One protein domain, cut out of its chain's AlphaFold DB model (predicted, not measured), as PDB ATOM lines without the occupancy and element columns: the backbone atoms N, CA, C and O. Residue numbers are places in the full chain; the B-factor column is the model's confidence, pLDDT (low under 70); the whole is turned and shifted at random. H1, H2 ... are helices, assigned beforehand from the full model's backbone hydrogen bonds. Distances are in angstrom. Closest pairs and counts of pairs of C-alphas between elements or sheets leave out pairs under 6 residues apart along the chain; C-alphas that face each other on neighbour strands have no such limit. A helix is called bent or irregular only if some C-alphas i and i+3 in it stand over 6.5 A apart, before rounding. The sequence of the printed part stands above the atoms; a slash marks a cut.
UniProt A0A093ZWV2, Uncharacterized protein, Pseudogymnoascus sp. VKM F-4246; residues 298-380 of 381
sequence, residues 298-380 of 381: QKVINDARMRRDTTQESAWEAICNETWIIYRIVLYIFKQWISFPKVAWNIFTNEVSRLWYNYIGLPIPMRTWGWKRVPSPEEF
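Overview. This is residues 298 to 380 of the 381 residues of an uncharacterized protein of Pseudogymnoascus sp. VKM F-4246 (UniProt A0A093ZWV2). One long helix, H2, bent along its way, makes most of the length of a thin rod; the short helix H1 folds back beside its first arm, H2a, loosely, and after the second arm, H2b, a tail of residues 360 to 380 with no named element turns back toward H1. Residues 371 to 379 of this tail stick out. The printed part has 83 residues with two named helices, H1 then H2, and no named strand; the class is all helix. The whole is extended, with a radius of gyration of the C-alphas of 21.1 A and spans of 68 by 23 by 17 A.

Along the chain. H1, residues 298 to 308, begins with C-alpha 298 at (25.180, 137.718, 110.614) and is 15.4 A long. H2, residues 315 to 359, was assigned as one helix by its hydrogen bonds but is bent: C-alphas 338 and 341 are 6.8 A apart. Its arm H2a, residues 315 to 338, is 35.2 A long; its arm H2b, residues 341 to 359, is 26.3 A long and ends with C-alpha 359 at (16.149, 110.309, 141.889).

Arrangement. H1 and H2a are close but not clearly touching; their closest C-alphas, those of Ile 301 and Ile 325, are 7.7 A apart. They run opposite ways at a shallow tilt of 1 degree. H2a and H2b stand at 36 degrees, only just a steep tilt. H1 and H2b are apart. Every O i to N i+4 pair is within hydrogen-bond range in H1 and H2b; in H2a 19 of 20 are.

Size, cuts and confidence. The two C-alphas farthest apart, those of Ser 314 and Gly 361, are 68.3 A apart, while those of Gln 298 and Phe 380 are 9.6 A apart. The printed part has no cut, and the link from H1 to H2 is short. Mean pLDDT of the printed part is 74.0; residues 298 to 318 and 372 to 380 are under 70.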
ATOM      1  N   GLN A 298      23.932 137.924 111.338       60.25
ATOM      2  CA  GLN A 298      25.180 137.718 110.614       60.25
ATOM      3  C   GLN A 298      25.027 138.022 109.115       60.25
ATOM      4  O   GLN A 298      25.926 138.622 108.533       60.25
ATOM      5  N   LYS A 299      23.881 137.681 108.505       63.72
ATOM      6  CA  LYS A 299      23.585 138.020 107.104       63.72
ATOM      7  C   LYS A 299      23.428 139.524 106.923       63.72
ATOM      8  O   LYS A 299      24.033 140.089 106.028       63.72
ATOM      9  N   VAL A 300      22.718 140.180 107.840       65.00
ATOM     10  CA  VAL A 300      22.516 141.639 107.813       65.00
ATOM     11  C   VAL A 300      23.848 142.392 107.934       65.00
ATOM     12  O   VAL A 300      24.081 143.361 107.216       65.00
ATOM     13  N   ILE A 301      24.748 141.935 108.814       63.12
ATOM     14  CA  ILE A 301      26.088 142.517 108.983       63.12
ATOM     15  C   ILE A 301      26.956 142.265 107.743       63.12
ATOM     16  O   ILE A 301      27.643 143.179 107.286       63.12
ATOM     17  N   ASN A 302      26.927 141.051 107.187       63.22
ATOM     18  CA  ASN A 302      27.731 140.691 106.019       63.22
ATOM     19  C   ASN A 302      27.270 141.425 104.750       63.22
ATOM     20  O   ASN A 302      28.115 141.959 104.032       63.22
ATOM     21  N   ASP A 303      25.962 141.542 104.519       61.97
ATOM     22  CA  ASP A 303      25.392 142.303 103.400       61.97
ATOM     23  C   ASP A 303      25.740 143.792 103.498       61.97
ATOM     24  O   ASP A 303      26.128 144.417 102.506       61.97
ATOM     25  N   ALA A 304      25.684 144.367 104.705       60.41
ATOM     26  CA  ALA A 304      26.113 145.745 104.939       60.41
ATOM     27  C   ALA A 304      27.624 145.929 104.693       60.41
ATOM     28  O   ALA A 304      28.044 146.953 104.151       60.41
ATOM     29  N   ARG A 305      28.449 144.930 105.041       59.16
ATOM     30  CA  ARG A 305      29.903 144.934 104.807       59.16
ATOM     31  C   ARG A 305      30.242 144.837 103.316       59.16
ATOM     32  O   ARG A 305      31.127 145.561 102.869       59.16
ATOM     33  N   MET A 306      29.513 144.014 102.559       56.97
ATOM     34  CA  MET A 306      29.663 143.872 101.104       56.97
ATOM     35  C   MET A 306      29.287 145.153 100.354       56.97
ATOM     36  O   MET A 306      29.993 145.547  99.429       56.97
ATOM     37  N   ARG A 307      28.226 145.857 100.779       57.25
ATOM     38  CA  ARG A 307      27.875 147.170 100.206       57.25
ATOM     39  C   ARG A 307      28.997 148.198 100.399       57.25
ATOM     40  O   ARG A 307      29.310 148.934  99.466       57.25
ATOM     41  N   ARG A 308      29.666 148.168 101.558       52.03
ATOM     42  CA  ARG A 308      30.756 149.086 101.936       52.03
ATOM     43  C   ARG A 308      32.003 149.000 101.042       52.03
ATOM     44  O   ARG A 308      32.722 149.985 100.930       52.03
ATOM     45  N   ASP A 309      32.266 147.852 100.415       54.12
ATOM     46  CA  ASP A 309      33.444 147.659  99.546       54.12
ATOM     47  C   ASP A 309      33.238 148.249  98.133       54.12
ATOM     48  O   ASP A 309      34.169 148.354  97.337       54.12
ATOM     49  N   THR A 310      32.006 148.672  97.814       53.59
ATOM     50  CA  THR A 310      31.615 149.126  96.467       53.59
ATOM     51  C   THR A 310      31.364 150.633  96.339       53.59
ATOM     52  O   THR A 310      31.254 151.130  95.217       53.59
ATOM     53  N   THR A 311      31.322 151.387  97.443       52.53
ATOM     54  CA  THR A 311      30.921 152.804  97.454       52.53
ATOM     55  C   THR A 311      31.960 153.707  98.132       52.53
ATOM     56  O   THR A 311      32.395 153.478  99.257       52.53
ATOM     57  N   GLN A 312      32.367 154.786  97.452       54.44
ATOM     58  CA  GLN A 312      33.146 155.870  98.064       54.44
ATOM     59  C   GLN A 312      32.164 156.869  98.696       54.44
ATOM     60  O   GLN A 312      31.636 157.738  98.006       54.44
ATOM     61  N   GLU A 313      31.874 156.708  99.989       54.81
ATOM     62  CA  GLU A 313      30.798 157.437 100.682       54.81
ATOM     63  C   GLU A 313      31.261 158.726 101.379       54.81
ATOM     64  O   GLU A 313      32.424 158.890 101.764       54.81
ATOM     65  N   SER A 314      30.323 159.662 101.555       66.25
ATOM     66  CA  SER A 314      30.522 160.884 102.335       66.25
ATOM     67  C   SER A 314      30.523 160.591 103.847       66.25
ATOM     68  O   SER A 314      29.886 159.652 104.323       66.25
ATOM     69  N   ALA A 315      31.222 161.415 104.641       64.00
ATOM     70  CA  ALA A 315      31.404 161.167 106.079       64.00
ATOM     71  C   ALA A 315      30.088 161.085 106.881       64.00
ATOM     72  O   ALA A 315      30.047 160.419 107.911       64.00
ATOM     73  N   TRP A 316      29.018 161.746 106.427       59.53
ATOM     74  CA  TRP A 316      27.719 161.734 107.108       59.53
ATOM     75  C   TRP A 316      26.880 160.495 106.775       59.53
ATOM     76  O   TRP A 316      26.230 159.959 107.669       59.53
ATOM     77  N   GLU A 317      26.932 159.998 105.536       64.94
ATOM     78  CA  GLU A 317      26.224 158.773 105.128       64.94
ATOM     79  C   GLU A 317      26.803 157.535 105.819       64.94
ATOM     80  O   GLU A 317      26.048 156.712 106.340       64.94
ATOM     81  N   ALA A 318      28.131 157.480 105.963       65.56
ATOM     82  CA  ALA A 318      28.800 156.422 106.713       65.56
ATOM     83  C   ALA A 318      28.355 156.384 108.191       65.56
ATOM     84  O   ALA A 318      28.095 155.316 108.742       65.56
ATOM     85  N   ILE A 319      28.206 157.548 108.837       72.50
ATOM     86  CA  ILE A 319      27.763 157.633 110.241       72.50
ATOM     87  C   ILE A 319      26.289 157.215 110.383       72.50
ATOM     88  O   ILE A 319      25.933 156.507 111.329       72.50
ATOM     89  N   CYS A 320      25.420 157.616 109.453       74.19
ATOM     90  CA  CYS A 320      24.008 157.221 109.462       74.19
ATOM     91  C   CYS A 320      23.829 155.705 109.284       74.19
ATOM     92  O   CYS A 320      23.023 155.093 109.984       74.19
ATOM     93  N   ASN A 321      24.613 155.075 108.408       71.56
ATOM     94  CA  ASN A 321      24.540 153.631 108.187       71.56
ATOM     95  C   ASN A 321      25.044 152.835 109.410       71.56
ATOM     96  O   ASN A 321      24.365 151.930 109.899       71.56
ATOM     97  N   GLU A 322      26.179 153.235 109.994       72.69
ATOM     98  CA  GLU A 322      26.713 152.606 111.215       72.69
ATOM     99  C   GLU A 322      25.744 152.743 112.405       72.69
ATOM    100  O   GLU A 322      25.536 151.796 113.167       72.69
ATOM    101  N   THR A 323      25.075 153.892 112.552       75.00
ATOM    102  CA  THR A 323      24.083 154.090 113.626       75.00
ATOM    103  C   THR A 323      22.818 153.250 113.441       75.00
ATOM    104  O   THR A 323      22.267 152.771 114.437       75.00
ATOM    105  N   TRP A 324      22.390 152.989 112.202       77.25
ATOM    106  CA  TRP A 324      21.262 152.097 111.911       77.25
ATOM    107  C   TRP A 324      21.574 150.630 112.254       77.25
ATOM    108  O   TRP A 324      20.760 149.950 112.888       77.25
ATOM    109  N   ILE A 325      22.784 150.161 111.931       73.50
ATOM    110  CA  ILE A 325      23.249 148.812 112.293       73.50
ATOM    111  C   ILE A 325      23.299 148.656 113.817       73.50
ATOM    112  O   ILE A 325      22.768 147.685 114.367       73.50
ATOM    113  N   ILE A 326      23.876 149.636 114.521       79.88
ATOM    114  CA  ILE A 326      23.939 149.637 115.990       79.88
ATOM    115  C   ILE A 326      22.528 149.595 116.588       79.88
ATOM    116  O   ILE A 326      22.275 148.814 117.508       79.88
ATOM    117  N   TYR A 327      21.589 150.378 116.051       79.19
ATOM    118  CA  TYR A 327      20.200 150.374 116.503       79.19
ATOM    119  C   TYR A 327      19.544 148.988 116.359       79.19
ATOM    120  O   TYR A 327      18.938 148.501 117.319       79.19
ATOM    121  N   ARG A 328      19.726 148.301 115.218       75.31
ATOM    122  CA  ARG A 328      19.228 146.923 115.024       75.31
ATOM    123  C   ARG A 328      19.833 145.932 116.016       75.31
ATOM    124  O   ARG A 328      19.098 145.116 116.576       75.31
ATOM    125  N   ILE A 329      21.143 146.005 116.253       76.50
ATOM    126  CA  ILE A 329      21.834 145.123 117.208       76.50
ATOM    127  C   ILE A 329      21.290 145.344 118.624       76.50
ATOM    128  O   ILE A 329      20.976 144.382 119.325       76.50
ATOM    129  N   VAL A 330      21.113 146.602 119.039       81.44
ATOM    130  CA  VAL A 330      20.564 146.949 120.359       81.44
ATOM    131  C   VAL A 330      19.144 146.403 120.525       81.44
ATOM    132  O   VAL A 330      18.840 145.788 121.549       81.44
ATOM    133  N   LEU A 331      18.288 146.566 119.516       83.06
ATOM    134  CA  LEU A 331      16.904 146.088 119.558       83.06
ATOM    135  C   LEU A 331      16.841 144.554 119.629       83.06
ATOM    136  O   LEU A 331      16.057 144.000 120.404       83.06
ATOM    137  N   TYR A 332      17.725 143.858 118.910       81.12
ATOM    138  CA  TYR A 332      17.844 142.405 118.999       81.12
ATOM    139  C   TYR A 332      18.320 141.928 120.375       81.12
ATOM    140  O   TYR A 332      17.710 141.021 120.943       81.12
ATOM    141  N   ILE A 333      19.352 142.556 120.952       82.06
ATOM    142  CA  ILE A 333      19.832 142.223 122.304       82.06
ATOM    143  C   ILE A 333      18.694 142.383 123.317       82.06
ATOM    144  O   ILE A 333      18.496 141.508 124.163       82.06
ATOM    145  N   PHE A 334      17.905 143.454 123.198       82.25
ATOM    146  CA  PHE A 334      16.719 143.667 124.026       82.25
ATOM    147  C   PHE A 334      15.672 142.563 123.838       82.25
ATOM    148  O   PHE A 334      15.189 142.005 124.826       82.25
ATOM    149  N   LYS A 335      15.350 142.187 122.592       80.19
ATOM    150  CA  LYS A 335      14.402 141.099 122.289       80.19
ATOM    151  C   LYS A 335      14.880 139.765 122.878       80.19
ATOM    152  O   LYS A 335      14.095 139.033 123.488       80.19
ATOM    153  N   GLN A 336      16.177 139.481 122.787       78.00
ATOM    154  CA  GLN A 336      16.775 138.266 123.328       78.00
ATOM    155  C   GLN A 336      16.756 138.259 124.866       78.00
ATOM    156  O   GLN A 336      16.367 137.252 125.460       78.00
ATOM    157  N   TRP A 337      17.040 139.392 125.516       82.94
ATOM    158  CA  TRP A 337      16.896 139.558 126.970       82.94
ATOM    159  C   TRP A 337      15.456 139.359 127.456       82.94
ATOM    160  O   TRP A 337      15.243 138.751 128.501       82.94
ATOM    161  N   ILE A 338      14.461 139.804 126.685       85.19
ATOM    162  CA  ILE A 338      13.039 139.615 127.016       85.19
ATOM    163  C   ILE A 338      12.613 138.145 126.856       85.19
ATOM    164  O   ILE A 338      11.801 137.644 127.635       85.19
ATOM    165  N   SER A 339      13.168 137.422 125.878       79.44
ATOM    166  CA  SER A 339      12.901 135.984 125.696       79.44
ATOM    167  C   SER A 339      13.657 135.078 126.682       79.44
ATOM    168  O   SER A 339      13.207 133.961 126.958       79.44
ATOM    169  N   PHE A 340      14.773 135.550 127.251       86.25
ATOM    170  CA  PHE A 340      15.669 134.745 128.086       86.25
ATOM    171  C   PHE A 340      14.985 134.126 129.318       86.25
ATOM    172  O   PHE A 340      15.184 132.932 129.535       86.25
ATOM    173  N   PRO A 341      14.125 134.828 130.085       90.12
ATOM    174  CA  PRO A 341      13.424 134.227 131.219       90.12
ATOM    175  C   PRO A 341      12.586 133.001 130.839       90.12
ATOM    176  O   PRO A 341      12.573 132.017 131.575       90.12
ATOM    177  N   LYS A 342      11.929 133.020 129.668       87.25
ATOM    178  CA  LYS A 342      11.138 131.880 129.174       87.25
ATOM    179  C   LYS A 342      12.036 130.695 128.822       87.25
ATOM    180  O   LYS A 342      11.748 129.563 129.202       87.25
ATOM    181  N   VAL A 343      13.149 130.956 128.137       85.19
ATOM    182  CA  VAL A 343      14.125 129.920 127.768       85.19
ATOM    183  C   VAL A 343      14.793 129.331 129.016       85.19
ATOM    184  O   VAL A 343      14.872 128.112 129.148       85.19
ATOM    185  N   ALA A 344      15.202 130.171 129.968       87.62
ATOM    186  CA  ALA A 344      15.791 129.751 131.236       87.62
ATOM    187  C   ALA A 344      14.813 128.913 132.073       87.62
ATOM    188  O   ALA A 344      15.211 127.895 132.638       87.62
ATOM    189  N   TRP A 345      13.528 129.281 132.098       88.69
ATOM    190  CA  TRP A 345      12.483 128.497 132.757       88.69
ATOM    191  C   TRP A 345      12.299 127.114 132.115       88.69
ATOM    192  O   TRP A 345      12.221 126.103 132.817       88.69
ATOM    193  N   ASN A 346      12.310 127.037 130.783       87.69
ATOM    194  CA  ASN A 346      12.237 125.764 130.060       87.69
ATOM    195  C   ASN A 346      13.474 124.882 130.307       87.69
ATOM    196  O   ASN A 346      13.352 123.669 130.476       87.69
ATOM    197  N   ILE A 347      14.668 125.477 130.384       88.81
ATOM    198  CA  ILE A 347      15.904 124.759 130.732       88.81
ATOM    199  C   ILE A 347      15.836 124.230 132.167       88.81
ATOM    200  O   ILE A 347      16.136 123.058 132.407       88.81
ATOM    201  N   PHE A 348      15.419 125.076 133.110       91.25
ATOM    202  CA  PHE A 348      15.315 124.722 134.520       91.25
ATOM    203  C   PHE A 348      14.312 123.589 134.741       91.25
ATOM    204  O   PHE A 348      14.651 122.586 135.361       91.25
ATOM    205  N   THR A 349      13.104 123.699 134.184       90.50
ATOM    206  CA  THR A 349      12.071 122.656 134.304       90.50
ATOM    207  C   THR A 349      12.513 121.328 133.690       90.50
ATOM    208  O   THR A 349      12.277 120.278 134.290       90.50
ATOM    209  N   ASN A 350      13.222 121.353 132.556       88.75
ATOM    210  CA  ASN A 350      13.768 120.142 131.948       88.75
ATOM    211  C   ASN A 350      14.852 119.496 132.834       88.75
ATOM    212  O   ASN A 350      14.773 118.305 133.130       88.75
ATOM    213  N   GLU A 351      15.825 120.260 133.341       90.81
ATOM    214  CA  GLU A 351      16.874 119.689 134.204       90.81
ATOM    215  C   GLU A 351      16.341 119.241 135.577       90.81
ATOM    216  O   GLU A 351      16.769 118.205 136.087       90.81
ATOM    217  N   VAL A 352      15.353 119.936 136.151       91.88
ATOM    218  CA  VAL A 352      14.662 119.492 137.375       91.88
ATOM    219  C   VAL A 352      13.904 118.191 137.128       91.88
ATOM    220  O   VAL A 352      13.995 117.269 137.937       91.88
ATOM    221  N   SER A 353      13.209 118.072 135.995       88.62
ATOM    222  CA  SER A 353      12.535 116.832 135.608       88.62
ATOM    223  C   SER A 353      13.535 115.683 135.435       88.62
ATOM    224  O   SER A 353      13.316 114.590 135.951       88.62
ATOM    225  N   ARG A 354      14.686 115.932 134.799       90.50
ATOM    226  CA  ARG A 354      15.767 114.943 134.644       90.50
ATOM    227  C   ARG A 354      16.378 114.519 135.978       90.50
ATOM    228  O   ARG A 354      16.616 113.330 136.177       90.50
ATOM    229  N   LEU A 355      16.596 115.459 136.901       91.81
ATOM    230  CA  LEU A 355      17.051 115.165 138.264       91.81
ATOM    231  C   LEU A 355      16.022 114.337 139.036       91.81
ATOM    232  O   LEU A 355      16.400 113.395 139.729       91.81
ATOM    233  N   TRP A 356      14.733 114.642 138.873       89.94
ATOM    234  CA  TRP A 356      13.645 113.879 139.474       89.94
ATOM    235  C   TRP A 356      13.587 112.445 138.939       89.94
ATOM    236  O   TRP A 356      13.553 111.509 139.734       89.94
ATOM    237  N   TYR A 357      13.670 112.253 137.616       89.56
ATOM    238  CA  TYR A 357      13.729 110.923 136.995       89.56
ATOM    239  C   TYR A 357      14.940 110.109 137.467       89.56
ATOM    240  O   TYR A 357      14.805 108.920 137.750       89.56
ATOM    241  N   ASN A 358      16.095 110.759 137.632       89.19
ATOM    242  CA  ASN A 358      17.286 110.131 138.199       89.19
ATOM    243  C   ASN A 358      17.086 109.733 139.676       89.19
ATOM    244  O   ASN A 358      17.480 108.645 140.081       89.19
ATOM    245  N   TYR A 359      16.430 110.581 140.475       91.88
ATOM    246  CA  TYR A 359      16.149 110.309 141.889       91.88
ATOM    247  C   TYR A 359      15.195 109.119 142.093       91.88
ATOM    248  O   TYR A 359      15.411 108.309 142.991       91.88
ATOM    249  N   ILE A 360      14.177 108.972 141.238       92.12
ATOM    250  CA  ILE A 360      13.203 107.863 141.290       92.12
ATOM    251  C   ILE A 360      13.648 106.604 140.521       92.12
ATOM    252  O   ILE A 360      12.900 105.631 140.466       92.12
ATOM    253  N   GLY A 361      14.851 106.600 139.931       84.31
ATOM    254  CA  GLY A 361      15.428 105.436 139.244       84.31
ATOM    255  C   GLY A 361      14.819 105.109 137.872       84.31
ATOM    256  O   GLY A 361      14.950 103.980 137.402       84.31
ATOM    257  N   LEU A 362      14.154 106.071 137.228       86.44
ATOM    258  CA  LEU A 362      13.601 105.946 135.873       86.44
ATOM    259  C   LEU A 362      14.616 106.420 134.807       86.44
ATOM    260  O   LEU A 362      15.533 107.182 135.121       86.44
ATOM    261  N   PRO A 363      14.485 105.991 133.535       79.69
ATOM    262  CA  PRO A 363      15.397 106.407 132.470       79.69
ATOM    263  C   PRO A 363      15.361 107.928 132.247       79.69
ATOM    264  O   PRO A 363      14.295 108.529 132.119       79.69
ATOM    265  N   ILE A 364      16.545 108.548 132.185       82.44
ATOM    266  CA  ILE A 364      16.707 110.003 132.076       82.44
ATOM    267  C   ILE A 364      16.418 110.445 130.628       82.44
ATOM    268  O   ILE A 364      17.104 109.977 129.715       82.44
ATOM    269  N   PRO A 365      15.468 111.366 130.385       79.06
ATOM    270  CA  PRO A 365      15.197 111.869 129.040       79.06
ATOM    271  C   PRO A 365      16.384 112.667 128.467       79.06
ATOM    272  O   PRO A 365      17.204 113.236 129.205       79.06
ATOM    273  N   MET A 366      16.499 112.692 127.131       79.38
ATOM    274  CA  MET A 366      17.559 113.423 126.424       79.38
ATOM    275  C   MET A 366      17.424 114.938 126.641       79.38
ATOM    276  O   MET A 366      16.322 115.469 126.769       79.38
ATOM    277  N   ARG A 367      18.558 115.647 126.686       80.94
ATOM    278  CA  ARG A 367      18.579 117.106 126.856       80.94
ATOM    279  C   ARG A 367      18.054 117.778 125.581       80.94
ATOM    280  O   ARG A 367      18.582 117.528 124.505       80.94
ATOM    281  N   THR A 368      17.062 118.657 125.709       77.88
ATOM    282  CA  THR A 368      16.446 119.373 124.569       77.88
ATOM    283  C   THR A 368      17.150 120.684 124.211       77.88
ATOM    284  O   THR A 368      16.689 121.417 123.345       77.88
ATOM    285  N   TRP A 369      18.238 121.019 124.904       79.81
ATOM    286  CA  TRP A 369      18.980 122.265 124.736       79.81
ATOM    287  C   TRP A 369      20.487 121.991 124.668       79.81
ATOM    288  O   TRP A 369      20.989 121.010 125.220       79.81
ATOM    289  N   GLY A 370      21.225 122.866 123.993       78.19
ATOM    290  CA  GLY A 370      22.675 122.785 123.853       78.19
ATOM    291  C   GLY A 370      23.285 124.174 123.734       78.19
ATOM    292  O   GLY A 370      22.605 125.129 123.362       78.19
ATOM    293  N   TRP A 371      24.566 124.297 124.071       76.69
ATOM    294  CA  TRP A 371      25.299 125.548 123.914       76.69
ATOM    295  C   TRP A 371      25.644 125.743 122.437       76.69
ATOM    296  O   TRP A 371      26.394 124.945 121.871       76.69
ATOM    297  N   LYS A 372      25.124 126.800 121.808       66.88
ATOM    298  CA  LYS A 372      25.722 127.311 120.569       66.88
ATOM    299  C   LYS A 372      27.063 127.958 120.938       66.88
ATOM    300  O   LYS A 372      27.158 128.627 121.967       66.88
ATOM    301  N   ARG A 373      28.111 127.706 120.148       60.94
ATOM    302  CA  ARG A 373      29.429 128.328 120.347       60.94
ATOM    303  C   ARG A 373      29.250 129.849 120.264       60.94
ATOM    304  O   ARG A 373      28.637 130.325 119.317       60.94
ATOM    305  N   VAL A 374      29.761 130.581 121.253       58.44
ATOM    306  CA  VAL A 374      29.846 132.044 121.175       58.44
ATOM    307  C   VAL A 374      30.981 132.374 120.196       58.44
ATOM    308  O   VAL A 374      32.087 131.870 120.423       58.44
ATOM    309  N   PRO A 375      30.727 133.127 119.112       54.88
ATOM    310  CA  PRO A 375      31.765 133.535 118.164       54.88
ATOM    311  C   PRO A 375      32.883 134.317 118.868       54.88
ATOM    312  O   PRO A 375      32.624 135.075 119.811       54.88
ATOM    313  N   SER A 376      34.136 134.083 118.471       49.31
ATOM    314  CA  SER A 376      35.288 134.787 119.050       49.31
ATOM    315  C   SER A 376      35.314 136.244 118.568       49.31
ATOM    316  O   SER A 376      34.836 136.533 117.476       49.31
ATOM    317  N   PRO A 377      35.893 137.191 119.336       46.28
ATOM    318  CA  PRO A 377      36.004 138.589 118.903       46.28
ATOM    319  C   PRO A 377      36.693 138.759 117.539       46.28
ATOM    320  O   PRO A 377      36.394 139.701 116.818       46.28
ATOM    321  N   GLU A 378      37.571 137.826 117.169       47.72
ATOM    322  CA  GLU A 378      38.277 137.785 115.881       47.72
ATOM    323  C   GLU A 378      37.363 137.466 114.683       47.72
ATOM    324  O   GLU A 378      37.769 137.671 113.551       47.72
ATOM    325  N   GLU A 379      36.139 136.979 114.909       46.88
ATOM    326  CA  GLU A 379      35.132 136.772 113.856       46.88
ATOM    327  C   GLU A 379      34.280 138.038 113.611       46.88
ATOM    328  O   GLU A 379      33.519 138.093 112.645       46.88
ATOM    329  N   PHE A 380      34.403 139.060 114.473       49.22
ATOM    330  CA  PHE A 380      33.661 140.327 114.380       49.22
ATOM    331  C   PHE A 380      34.481 141.502 113.828       49.22
ATOM    332  O   PHE A 380      33.887 142.464 113.339       49.22
TER     333      PHE A 380